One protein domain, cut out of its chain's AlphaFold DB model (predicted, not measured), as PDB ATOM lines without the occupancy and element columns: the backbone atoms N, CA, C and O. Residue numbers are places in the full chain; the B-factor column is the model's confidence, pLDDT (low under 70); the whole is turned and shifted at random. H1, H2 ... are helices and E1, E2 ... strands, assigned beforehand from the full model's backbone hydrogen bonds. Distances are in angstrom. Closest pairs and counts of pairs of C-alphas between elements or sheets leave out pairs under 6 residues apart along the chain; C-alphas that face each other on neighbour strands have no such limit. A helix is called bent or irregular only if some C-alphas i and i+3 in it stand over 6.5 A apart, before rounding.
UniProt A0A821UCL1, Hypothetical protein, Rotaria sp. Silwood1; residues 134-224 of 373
ATOM      1  N   PRO A 134     103.845  14.476 310.553       92.94
ATOM      2  CA  PRO A 134     103.762  15.606 309.631       92.94
ATOM      3  C   PRO A 134     104.358  15.313 308.256       92.94
ATOM      4  O   PRO A 134     103.798  15.731 307.248       92.94
ATOM      5  N   VAL A 135     105.467  14.568 308.198       93.44
ATOM      6  CA  VAL A 135     106.124  14.195 306.936       93.44
ATOM      7  C   VAL A 135     105.249  13.229 306.139       93.44
ATOM      8  O   VAL A 135     105.098  13.402 304.931       93.44
ATOM      9  N   GLN A 136     104.599  12.269 306.805       95.19
ATOM     10  CA  GLN A 136     103.624  11.383 306.164       95.19
ATOM     11  C   GLN A 136     102.430  12.172 305.607       95.19
ATOM     12  O   GLN A 136     101.994  11.909 304.485       95.19
ATOM     13  N   LEU A 137     101.938  13.183 306.335       95.00
ATOM     14  CA  LEU A 137     100.868  14.061 305.849       95.00
ATOM     15  C   LEU A 137     101.311  14.942 304.671       95.00
ATOM     16  O   LEU A 137     100.583  15.076 303.684       95.00
ATOM     17  N   LEU A 138     102.521  15.499 304.736       94.81
ATOM     18  CA  LEU A 138     103.140  16.256 303.649       94.81
ATOM     19  C   LEU A 138     103.420  15.382 302.422       94.81
ATOM     20  O   LEU A 138     103.485  15.899 301.314       94.81
ATOM     21  N   LEU A 139     103.599  14.072 302.565       94.12
ATOM     22  CA  LEU A 139     103.805  13.205 301.410       94.12
ATOM     23  C   LEU A 139     102.476  12.733 300.803       94.12
ATOM     24  O   LEU A 139     102.348  12.739 299.582       94.12
ATOM     25  N   PHE A 140     101.487  12.375 301.630       94.94
ATOM     26  CA  PHE A 140     100.313  11.616 301.179       94.94
ATOM     27  C   PHE A 140      98.941  12.225 301.479       94.94
ATOM     28  O   PHE A 140      97.968  11.815 300.855       94.94
ATOM     29  N   ALA A 141      98.829  13.159 302.421       94.25
ATOM     30  CA  ALA A 141      97.539  13.637 302.926       94.25
ATOM     31  C   ALA A 141      97.453  15.166 302.937       94.25
ATOM     32  O   ALA A 141      97.121  15.780 303.952       94.25
ATOM     33  N   SER A 142      97.767  15.772 301.792       93.31
ATOM     34  CA  SER A 142      97.444  17.171 301.511       93.31
ATOM     35  C   SER A 142      97.318  17.427 300.018       93.31
ATOM     36  O   SER A 142      98.061  16.852 299.222       93.31
ATOM     37  N   GLU A 143      96.396  18.300 299.637       91.69
ATOM     38  CA  GLU A 143      96.158  18.710 298.253       91.69
ATOM     39  C   GLU A 143      96.944  19.986 297.926       91.69
ATOM     40  O   GLU A 143      97.583  20.075 296.877       91.69
ATOM     41  N   GLN A 144      96.951  20.945 298.853       92.12
ATOM     42  CA  GLN A 144      97.621  22.236 298.725       92.12
ATOM     43  C   GLN A 144      98.746  22.352 299.750       92.12
ATOM     44  O   GLN A 144      98.567  22.046 300.930       92.12
ATOM     45  N   VAL A 145      99.913  22.797 299.282       94.81
ATOM     46  CA  VAL A 145     101.082  23.079 300.119       94.81
ATOM     47  C   VAL A 145     101.554  24.488 299.806       94.81
ATOM     48  O   VAL A 145     102.148  24.726 298.755       94.81
ATOM     49  N   ASP A 146     101.292  25.401 300.730       93.56
ATOM     50  CA  ASP A 146     101.615  26.815 300.595       93.56
ATOM     51  C   ASP A 146     102.748  27.211 301.539       93.56
ATOM     52  O   ASP A 146     102.950  26.626 302.606       93.56
ATOM     53  N   ILE A 147     103.493  28.242 301.153       92.31
ATOM     54  CA  ILE A 147     104.466  28.882 302.035       92.31
ATOM     55  C   ILE A 147     103.726  29.991 302.777       92.31
ATOM     56  O   ILE A 147     103.247  30.943 302.161       92.31
ATOM     57  N   ALA A 148     103.619  29.856 304.094       86.69
ATOM     58  CA  ALA A 148     103.035  30.875 304.951       86.69
ATOM     59  C   ALA A 148     104.086  31.917 305.365       86.69
ATOM     60  O   ALA A 148     105.298  31.739 305.195       86.69
ATOM     61  N   GLU A 149     103.616  33.024 305.939       77.12
ATOM     62  CA  GLU A 149     104.485  34.025 306.555       77.12
ATOM     63  C   GLU A 149     105.362  33.356 307.631       77.12
ATOM     64  O   GLU A 149     104.922  32.419 308.299       77.12
ATOM     65  N   SER A 150     106.606  33.822 307.806       76.81
ATOM     66  CA  SER A 150     107.589  33.318 308.792       76.81
ATOM     67  C   SER A 150     108.224  31.933 308.543       76.81
ATOM     68  O   SER A 150     108.581  31.241 309.490       76.81
ATOM     69  N   ASN A 151     108.463  31.550 307.282       79.69
ATOM     70  CA  ASN A 151     109.123  30.283 306.906       79.69
ATOM     71  C   ASN A 151     108.373  29.011 307.347       79.69
ATOM     72  O   ASN A 151     108.982  27.964 307.566       79.69
ATOM     73  N   LEU A 152     107.047  29.093 307.455       89.38
ATOM     74  CA  LEU A 152     106.189  27.957 307.773       89.38
ATOM     75  C   LEU A 152     105.615  27.341 306.495       89.38
ATOM     76  O   LEU A 152     105.326  28.041 305.524       89.38
ATOM     77  N   VAL A 153     105.411  26.026 306.512       92.56
ATOM     78  CA  VAL A 153     104.749  25.290 305.429       92.56
ATOM     79  C   VAL A 153     103.317  24.995 305.855       92.56
ATOM     80  O   VAL A 153     103.093  24.370 306.887       92.56
ATOM     81  N   CYS A 154     102.344  25.461 305.080       93.44
ATOM     82  CA  CYS A 154     100.923  25.292 305.353       93.44
ATOM     83  C   CYS A 154     100.337  24.192 304.462       93.44
ATOM     84  O   CYS A 154     100.430  24.282 303.240       93.44
ATOM     85  N   LEU A 155      99.718  23.172 305.060       94.25
ATOM     86  CA  LEU A 155      98.967  22.142 304.338       94.25
ATOM     87  C   LEU A 155      97.470  22.428 304.413       94.25
ATOM     88  O   LEU A 155      96.920  22.608 305.507       94.25
ATOM     89  N   ASP A 156      96.819  22.441 303.251       92.62
ATOM     90  CA  ASP A 156      95.371  22.609 303.071       92.62
ATOM     91  C   ASP A 156      94.766  23.762 303.889       92.62
ATOM     92  O   ASP A 156      93.643  23.673 304.388       92.62
ATOM     93  N   ASN A 157      95.521  24.854 304.044       91.06
ATOM     94  CA  ASN A 157      95.117  26.054 304.779       91.06
ATOM     95  C   ASN A 157      94.825  25.850 306.280       91.06
ATOM     96  O   ASN A 157      94.114  26.665 306.872       91.06
ATOM     97  N   TRP A 158      95.342  24.789 306.919       91.62
ATOM     98  CA  TRP A 158      95.104  24.577 308.356       91.62
ATOM     99  C   TRP A 158      96.241  23.910 309.136       91.62
ATOM    100  O   TRP A 158      96.394  24.199 310.324       91.62
ATOM    101  N   ILE A 159      97.049  23.042 308.518       91.81
ATOM    102  CA  ILE A 159      98.197  22.435 309.205       91.81
ATOM    103  C   ILE A 159      99.420  23.301 308.960       91.81
ATOM    104  O   ILE A 159      99.924  23.352 307.845       91.81
ATOM    105  N   LEU A 160      99.930  23.938 310.009       91.56
ATOM    106  CA  LEU A 160     101.179  24.689 309.951       91.56
ATOM    107  C   LEU A 160     102.331  23.812 310.435       91.56
ATOM    108  O   LEU A 160     102.348  23.369 311.585       91.56
ATOM    109  N   LEU A 161     103.294  23.576 309.551       90.50
ATOM    110  CA  LEU A 161     104.513  22.834 309.828       90.50
ATOM    111  C   LEU A 161     105.689  23.797 309.922       90.50
ATOM    112  O   LEU A 161     105.986  24.541 308.985       90.50
ATOM    113  N   ASN A 162     106.388  23.744 311.052       87.81
ATOM    114  CA  ASN A 162     107.700  24.354 311.174       87.81
ATOM    115  C   ASN A 162     108.722  23.396 310.557       87.81
ATOM    116  O   ASN A 162     109.142  22.437 311.201       87.81
ATOM    117  N   MET A 163     109.053  23.612 309.285       86.06
ATOM    118  CA  MET A 163     110.013  22.803 308.542       86.06
ATOM    119  C   MET A 163     110.748  23.645 307.501       86.06
ATOM    120  O   MET A 163     110.226  24.642 307.011       86.06
ATOM    121  N   ASN A 164     111.956  23.225 307.118       88.12
ATOM    122  CA  ASN A 164     112.706  23.901 306.061       88.12
ATOM    123  C   ASN A 164     111.932  23.844 304.726       88.12
ATOM    124  O   ASN A 164     111.611  22.759 304.240       88.12
ATOM    125  N   ILE A 165     111.680  25.008 304.116       90.31
ATOM    126  CA  ILE A 165     110.931  25.145 302.854       90.31
ATOM    127  C   ILE A 165     111.588  24.373 301.701       90.31
ATOM    128  O   ILE A 165     110.898  23.742 300.903       90.31
ATOM    129  N   GLU A 166     112.917  24.396 301.599       90.81
ATOM    130  CA  GLU A 166     113.654  23.671 300.560       90.81
ATOM    131  C   GLU A 166     113.521  22.152 300.738       90.81
ATOM    132  O   GLU A 166     113.405  21.405 299.769       90.81
ATOM    133  N   LEU A 167     113.507  21.679 301.985       90.56
ATOM    134  CA  LEU A 167     113.249  20.271 302.272       90.56
ATOM    135  C   LEU A 167     111.796  19.906 301.946       90.56
ATOM    136  O   LEU A 167     111.553  18.877 301.319       90.56
ATOM    137  N   ALA A 168     110.840  20.755 302.325       91.94
ATOM    138  CA  ALA A 168     109.427  20.545 302.036       91.94
ATOM    139  C   ALA A 168     109.163  20.465 300.528       91.94
ATOM    140  O   ALA A 168     108.491  19.544 300.073       91.94
ATOM    141  N   SER A 169     109.750  21.368 299.738       92.75
ATOM    142  CA  SER A 169     109.602  21.368 298.281       92.75
ATOM    143  C   SER A 169     110.208  20.121 297.636       92.75
ATOM    144  O   SER A 169     109.610  19.553 296.721       92.75
ATOM    145  N   LYS A 170     111.348  19.632 298.150       93.75
ATOM    146  CA  LYS A 170     111.937  18.349 297.736       93.75
ATOM    147  C   LYS A 170     111.050  17.156 298.086       93.75
ATOM    148  O   LYS A 170     110.973  16.231 297.293       93.75
ATOM    149  N   ILE A 171     110.381  17.162 299.239       93.62
ATOM    150  CA  ILE A 171     109.454  16.083 299.614       93.62
ATOM    151  C   ILE A 171     108.216  16.110 298.711       93.62
ATOM    152  O   ILE A 171     107.819  15.083 298.165       93.62
ATOM    153  N   VAL A 172     107.629  17.289 298.496       94.69
ATOM    154  CA  VAL A 172     106.430  17.452 297.661       94.69
ATOM    155  C   VAL A 172     106.706  17.099 296.198       94.69
ATOM    156  O   VAL A 172     105.854  16.495 295.548       94.69
ATOM    157  N   SER A 173     107.905  17.388 295.679       94.50
ATOM    158  CA  SER A 173     108.273  17.056 294.295       94.50
ATOM    159  C   SER A 173     108.362  15.550 294.014       94.50
ATOM    160  O   SER A 173     108.384  15.153 292.849       94.50
ATOM    161  N   ILE A 174     108.349  14.702 295.049       94.44
ATOM    162  CA  ILE A 174     108.308  13.240 294.916       94.44
ATOM    163  C   ILE A 174     106.899  12.750 294.548       94.44
ATOM    164  O   ILE A 174     106.762  11.720 293.886       94.44
ATOM    165  N   ARG A 175     105.838  13.478 294.920       94.88
ATOM    166  CA  ARG A 175     104.447  13.027 294.727       94.88
ATOM    167  C   ARG A 175     104.099  12.678 293.272       94.88
ATOM    168  O   ARG A 175     103.572  11.586 293.065       94.88
ATOM    169  N   PRO A 176     104.457  13.485 292.249       94.94
ATOM    170  CA  PRO A 176     104.192  13.120 290.856       94.94
ATOM    171  C   PRO A 176     104.904  11.832 290.426       94.94
ATOM    172  O   PRO A 176     104.390  11.088 289.589       94.94
ATOM    173  N   ALA A 177     106.077  11.538 290.999       94.88
ATOM    174  CA  ALA A 177     106.790  10.293 290.735       94.88
ATOM    175  C   ALA A 177     106.064   9.087 291.354       94.88
ATOM    176  O   ALA A 177     105.992   8.035 290.720       94.88
ATOM    177  N   ILE A 178     105.473   9.248 292.544       94.19
ATOM    178  CA  ILE A 178     104.627   8.224 293.182       94.19
ATOM    179  C   ILE A 178     103.374   7.965 292.340       94.19
ATOM    180  O   ILE A 178     103.070   6.814 292.038       94.19
ATOM    181  N   GLU A 179     102.671   9.014 291.913       94.06
ATOM    182  CA  GLU A 179     101.479   8.884 291.062       94.06
ATOM    183  C   GLU A 179     101.805   8.200 289.732       94.06
ATOM    184  O   GLU A 179     101.111   7.271 289.315       94.06
ATOM    185  N   SER A 180     102.907   8.603 289.097       94.38
ATOM    186  CA  SER A 180     103.388   7.985 287.857       94.38
ATOM    187  C   SER A 180     103.723   6.505 288.055       94.38
ATOM    188  O   SER A 180     103.406   5.684 287.195       94.38
ATOM    189  N   LEU A 181     104.324   6.148 289.195       93.19
ATOM    190  CA  LEU A 181     104.612   4.760 289.543       93.19
ATOM    191  C   LEU A 181     103.323   3.949 289.725       93.19
ATOM    192  O   LEU A 181     103.230   2.853 289.185       93.19
ATOM    193  N   ILE A 182     102.316   4.485 290.420       92.50
ATOM    194  CA  ILE A 182     101.017   3.814 290.596       92.50
ATOM    195  C   ILE A 182     100.346   3.577 289.237       92.50
ATOM    196  O   ILE A 182      99.880   2.470 288.962       92.50
ATOM    197  N   ILE A 183     100.339   4.580 288.352       94.25
ATOM    198  CA  ILE A 183      99.788   4.442 286.996       94.25
ATOM    199  C   ILE A 183     100.523   3.337 286.234       94.25
ATOM    200  O   ILE A 183      99.879   2.456 285.671       94.25
ATOM    201  N   ARG A 184     101.858   3.324 286.265       92.50
ATOM    202  CA  ARG A 184     102.647   2.277 285.608       92.50
ATOM    203  C   ARG A 184     102.338   0.890 286.173       92.50
ATOM    204  O   ARG A 184     102.044  -0.016 285.404       92.50
ATOM    205  N   CYS A 185     102.330   0.730 287.497       91.81
ATOM    206  CA  CYS A 185     102.043  -0.551 288.151       91.81
ATOM    207  C   CYS A 185     100.628  -1.070 287.860       91.81
ATOM    208  O   CYS A 185     100.404  -2.274 287.893       91.81
ATOM    209  N   THR A 186      99.664  -0.187 287.588       92.62
ATOM    210  CA  THR A 186      98.302  -0.601 287.202       92.62
ATOM    211  C   THR A 186      98.174  -0.951 285.718       92.62
ATOM    212  O   THR A 186      97.269  -1.697 285.357       92.62
ATOM    213  N   GLN A 187      99.070  -0.449 284.862       93.44
ATOM    214  CA  GLN A 187      99.128  -0.798 283.438       93.44
ATOM    215  C   GLN A 187      99.928  -2.082 283.193       93.44
ATOM    216  O   GLN A 187      99.500  -2.930 282.414       93.44
ATOM    217  N   GLU A 188     101.061  -2.235 283.881       92.88
ATOM    218  CA  GLU A 188     101.982  -3.366 283.750       92.88
ATOM    219  C   GLU A 188     102.331  -3.933 285.143       92.88
ATOM    220  O   GLU A 188     103.405  -3.664 285.681       92.88
ATOM    221  N   PRO A 189     101.445  -4.734 285.771       91.38
ATOM    222  CA  PRO A 189     101.646  -5.209 287.148       91.38
ATOM    223  C   PRO A 189     102.886  -6.095 287.356       91.38
ATOM    224  O   PRO A 189     103.445  -6.138 288.453       91.38
ATOM    225  N   ASN A 190     103.359  -6.770 286.304       86.06
ATOM    226  CA  ASN A 190     104.568  -7.601 286.353       86.06
ATOM    227  C   ASN A 190     105.853  -6.786 286.599       86.06
ATOM    228  O   ASN A 190     106.834  -7.330 287.112       86.06
ATOM    229  N   ASP A 191     105.845  -5.482 286.300       86.50
ATOM    230  CA  ASP A 191     106.992  -4.594 286.518       86.50
ATOM    231  C   ASP A 191     107.331  -4.413 288.002       86.50
ATOM    232  O   ASP A 191     108.427  -3.966 288.328       86.50
ATOM    233  N   ILE A 192     106.432  -4.785 288.921       87.94
ATOM    234  CA  ILE A 192     106.669  -4.694 290.370       87.94
ATOM    235  C   ILE A 192     107.880  -5.538 290.788       87.94
ATOM    236  O   ILE A 192     108.667  -5.103 291.632       87.94
ATOM    237  N   ILE A 193     108.057  -6.723 290.193       86.06
ATOM    238  CA  ILE A 193     109.210  -7.588 290.482       86.06
ATOM    239  C   ILE A 193     110.459  -7.060 289.770       86.06
ATOM    240  O   ILE A 193     111.511  -6.929 290.388       86.06
ATOM    241  N   ASN A 194     110.332  -6.724 288.487       81.94
ATOM    242  CA  ASN A 194     111.455  -6.360 287.621       81.94
ATOM    243  C   ASN A 194     111.564  -4.841 287.435       81.94
ATOM    244  O   ASN A 194     111.685  -4.341 286.315       81.94
ATOM    245  N   HIS A 195     111.493  -4.094 288.533       85.62
ATOM    246  CA  HIS A 195     111.509  -2.641 288.467       85.62
ATOM    247  C   HIS A 195     112.928  -2.096 288.253       85.62
ATOM    248  O   HIS A 195     113.926  -2.659 288.693       85.62
ATOM    249  N   SER A 196     113.016  -0.953 287.572       90.19
ATOM    250  CA  SER A 196     114.286  -0.241 287.370       90.19
ATOM    251  C   SER A 196     114.916   0.236 288.687       90.19
ATOM    252  O   SER A 196     114.204   0.556 289.640       90.19
ATOM    253  N   GLU A 197     116.235   0.437 288.695       92.88
ATOM    254  CA  GLU A 197     116.980   0.992 289.840       92.88
ATOM    255  C   GLU A 197     116.412   2.343 290.328       92.88
ATOM    256  O   GLU A 197     116.392   2.638 291.522       92.88
ATOM    257  N   SER A 198     115.894   3.179 289.421       91.81
ATOM    258  CA  SER A 198     115.239   4.443 289.788       91.81
ATOM    259  C   SER A 198     113.977   4.247 290.627       91.81
ATOM    260  O   SER A 198     113.727   5.024 291.546       91.81
ATOM    261  N   VAL A 199     113.194   3.204 290.338       92.56
ATOM    262  CA  VAL A 199     111.996   2.864 291.119       92.56
ATOM    263  C   VAL A 199     112.401   2.327 292.484       92.56
ATOM    264  O   VAL A 199     111.792   2.693 293.483       92.56
ATOM    265  N   GLU A 200     113.468   1.532 292.558       92.88
ATOM    266  CA  GLU A 200     113.984   1.036 293.832       92.88
ATOM    267  C   GLU A 200     114.441   2.192 294.739       92.88
ATOM    268  O   GLU A 200     114.076   2.250 295.915       92.88
ATOM    269  N   LYS A 201     115.167   3.167 294.175       94.56
ATOM    270  CA  LYS A 201     115.572   4.398 294.877       94.56
ATOM    271  C   LYS A 201     114.369   5.194 295.376       94.56
ATOM    272  O   LYS A 201     114.377   5.628 296.526       94.56
ATOM    273  N   LEU A 202     113.335   5.352 294.548       94.38
ATOM    274  CA  LEU A 202     112.091   6.014 294.944       94.38
ATOM    275  C   LEU A 202     111.401   5.261 296.088       94.38
ATOM    276  O   LEU A 202     111.051   5.871 297.094       94.38
ATOM    277  N   CYS A 203     111.263   3.938 295.981       92.88
ATOM    278  CA  CYS A 203     110.702   3.104 297.040       92.88
ATOM    279  C   CYS A 203     111.479   3.279 298.346       92.88
ATOM    280  O   CYS A 203     110.861   3.529 299.375       92.88
ATOM    281  N   ASN A 204     112.814   3.208 298.310       93.12
ATOM    282  CA  ASN A 204     113.680   3.415 299.476       93.12
ATOM    283  C   ASN A 204     113.516   4.809 300.090       93.12
ATOM    284  O   ASN A 204     113.457   4.929 301.312       93.12
ATOM    285  N   LEU A 205     113.378   5.843 299.259       93.56
ATOM    286  CA  LEU A 205     113.112   7.202 299.720       93.56
ATOM    287  C   LEU A 205     111.749   7.312 300.412       93.56
ATOM    288  O   LEU A 205     111.657   7.936 301.464       93.56
ATOM    289  N   ILE A 206     110.711   6.659 299.883       94.00
ATOM    290  CA  ILE A 206     109.399   6.587 300.543       94.00
ATOM    291  C   ILE A 206     109.530   5.865 301.886       94.00
ATOM    292  O   ILE A 206     109.030   6.378 302.878       94.00
ATOM    293  N   ARG A 207     110.255   4.735 301.959       92.88
ATOM    294  CA  ARG A 207     110.482   4.026 303.237       92.88
ATOM    295  C   ARG A 207     111.132   4.937 304.277       92.88
ATOM    296  O   ARG A 207     110.725   4.916 305.430       92.88
ATOM    297  N   LEU A 208     112.111   5.737 303.852       92.12
ATOM    298  CA  LEU A 208     112.820   6.682 304.713       92.12
ATOM    299  C   LEU A 208     111.920   7.829 305.191       92.12
ATOM    300  O   LEU A 208     111.964   8.190 306.358       92.12
ATOM    301  N   LEU A 209     111.111   8.410 304.301       92.31
ATOM    302  CA  LEU A 209     110.200   9.512 304.642       92.31
ATOM    303  C   LEU A 209     108.996   9.051 305.472       92.31
ATOM    304  O   LEU A 209     108.402   9.847 306.197       92.31
ATOM    305  N   SER A 210     108.630   7.777 305.355       93.06
ATOM    306  CA  SER A 210     107.593   7.156 306.166       93.06
ATOM    307  C   SER A 210     108.044   6.882 307.599       93.06
ATOM    308  O   SER A 210     107.174   6.835 308.462       93.06
ATOM    309  N   ASP A 211     109.345   6.715 307.855       90.31
ATOM    310  CA  ASP A 211     109.902   6.333 309.158       90.31
ATOM    311  C   ASP A 211     109.480   7.304 310.274       90.31
ATOM    312  O   ASP A 211     109.790   8.501 310.242       90.31
ATOM    313  N   GLN A 212     108.777   6.781 311.283       85.06
ATOM    314  CA  GLN A 212     108.282   7.590 312.398       85.06
ATOM    315  C   GLN A 212     109.403   8.099 313.313       85.06
ATOM    316  O   GLN A 212     109.244   9.128 313.968       85.06
ATOM    317  N   GLN A 213     110.549   7.421 313.359       80.38
ATOM    318  CA  GLN A 213     111.673   7.803 314.218       80.38
ATOM    319  C   GLN A 213     112.481   8.966 313.629       80.38
ATOM    320  O   GLN A 213     113.160   9.690 314.358       80.38
ATOM    321  N   LEU A 214     112.398   9.166 312.312       74.19
ATOM    322  CA  LEU A 214     113.167  10.175 311.587       74.19
ATOM    323  C   LEU A 214     112.526  11.577 311.641       74.19
ATOM    324  O   LEU A 214     113.167  12.565 311.279       74.19
ATOM    325  N   GLU A 215     111.288  11.682 312.135       67.50
ATOM    326  CA  GLU A 215     110.524  12.934 312.219       67.50
ATOM    327  C   GLU A 215     111.258  14.018 313.022       67.50
ATOM    328  O   GLU A 215     111.417  15.144 312.543       67.50
ATOM    329  N   HIS A 216     111.764  13.671 314.211       62.06
ATOM    330  CA  HIS A 216     112.473  14.618 315.076       62.06
ATOM    331  C   HIS A 216     113.679  15.237 314.363       62.06
ATOM    332  O   HIS A 216     113.881  16.441 314.430       62.06
ATOM    333  N   ILE A 217     114.414  14.456 313.570       60.06
ATOM    334  CA  ILE A 217     115.617  14.917 312.863       60.06
ATOM    335  C   ILE A 217     115.269  15.881 311.718       60.06
ATOM    336  O   ILE A 217     116.024  16.816 311.437       60.06
ATOM    337  N   LEU A 218     114.140  15.670 311.036       63.38
ATOM    338  CA  LEU A 218     113.714  16.532 309.929       63.38
ATOM    339  C   LEU A 218     113.154  17.875 310.420       63.38
ATOM    340  O   LEU A 218     113.327  18.885 309.736       63.38
ATOM    341  N   CYS A 219     112.547  17.896 311.609       57.53
ATOM    342  CA  CYS A 219     111.989  19.102 312.221       57.53
ATOM    343  C   CYS A 219     112.989  19.844 313.143       57.53
ATOM    344  O   CYS A 219     112.914  21.065 313.253       57.53
ATOM    345  N   GLU A 220     113.965  19.169 313.768       49.88
ATOM    346  CA  GLU A 220     114.939  19.785 314.697       49.88
ATOM    347  C   GLU A 220     116.091  20.534 314.020       49.88
ATOM    348  O   GLU A 220     116.626  21.473 314.615       49.88
ATOM    349  N   LYS A 221     116.443  20.222 312.761       46.56
ATOM    350  CA  LYS A 221     117.490  20.953 312.005       46.56
ATOM    351  C   LYS A 221     117.210  22.457 311.819       46.56
ATOM    352  O   LYS A 221     118.039  23.185 311.277       46.56
ATOM    353  N   ILE A 222     116.055  22.931 312.276       46.66
ATOM    354  CA  ILE A 222     115.658  24.338 312.348       46.66
ATOM    355  C   ILE A 222     116.330  25.060 313.527       46.66
ATOM    356  O   ILE A 222     116.641  26.244 313.414       46.66
ATOM    357  N   ASN A 223     116.614  24.367 314.634       43.09
ATOM    358  CA  ASN A 223     117.183  25.000 315.828       43.09
ATOM    359  C   ASN A 223     118.708  25.155 315.760       43.09
ATOM    360  O   ASN A 223     119.242  26.106 316.324       43.09
ATOM    361  N   GLU A 224     119.423  24.283 315.048       41.94
ATOM    362  CA  GLU A 224     120.888  24.383 314.954       41.94
ATOM    363  C   GLU A 224     121.352  25.532 314.047       41.94
ATOM    364  O   GLU A 224     122.343  26.195 314.352       41.94
TER     365      GLU A 224
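AT A GLANCE: This is residues 134 to 224 of the 373 residues of the protein "Hypothetical protein" of Rotaria sp. Silwood1 (UniProt A0A821UCL1). At one end a small three-stranded sheet has H1 and H2 over one face; from there H3 runs out, H4 makes the far turn, H5 comes back to H1, and H6 runs on past H1. H3 and H5 form a loose, open arm with residues 186 to 191 sticking out at its tip. The printed part has 91 residues, mostly helix, in the order H1 E1 E2 E3 H2 H3 H4 H5 H6, with the antiparallel sheet E1 E2 E3. It is only just loose, close to compact, with a radius of gyration of the C-alphas of 14.9 A and spans of 46 by 26 by 18 A.

HOW THE PARTS SIT: H1, residues 134 to 140, touches H2, residues 165 to 172, closest at C-alphas 139 and 172, 6.2 A. Both are on the same face of a meander, each strand the antiparallel neighbour of the one before: E1, residues 145 to 148, E2, residues 152 to 155, and E3, residues 159 to 161. Within hydrogen-bond range are N 146 and O 154, 2.9 A, in hairpin E1 and E2, and N 155 and O 159, 2.8 A, in hairpin E2 and E3. H3, residues 175 to 187, is close but not clearly touching H4, residues 189 to 192, with closest C-alphas 185 and 192 at 6.6 A. H5, residues 197 to 210, runs opposite ways to H3 at a steep tilt of 57 degrees. With residues 209 to 210 alone it touches H1, closest at C-alphas 136 and 210, 5.8 A. H6, residues 212 to 224, is apart from the strands. Every O i to N i+4 pair is within range in H1, H2, H3 and H5; H6 has 3 of 9, and 4 of 10 O i to N i+3 pairs; H4 is too short for an i+4 pair.

IN THESE COORDINATES: H1 begins at C-alpha 134 (103.762, 15.606, 309.631). H3 is 18.6 A long, H5 19.8 A. H6, 21.2 A, is only just irregular, with C-alphas 213 and 216 6.9 A apart, and ends at C-alpha 224 (120.888, 24.383, 314.954).

THE WHOLE: The C-alphas farthest apart, of Ser 150 and Asn 190, are 46.8 A apart. The printed part has no cut and no long link. Residues 215 to 224 have pLDDT under 70.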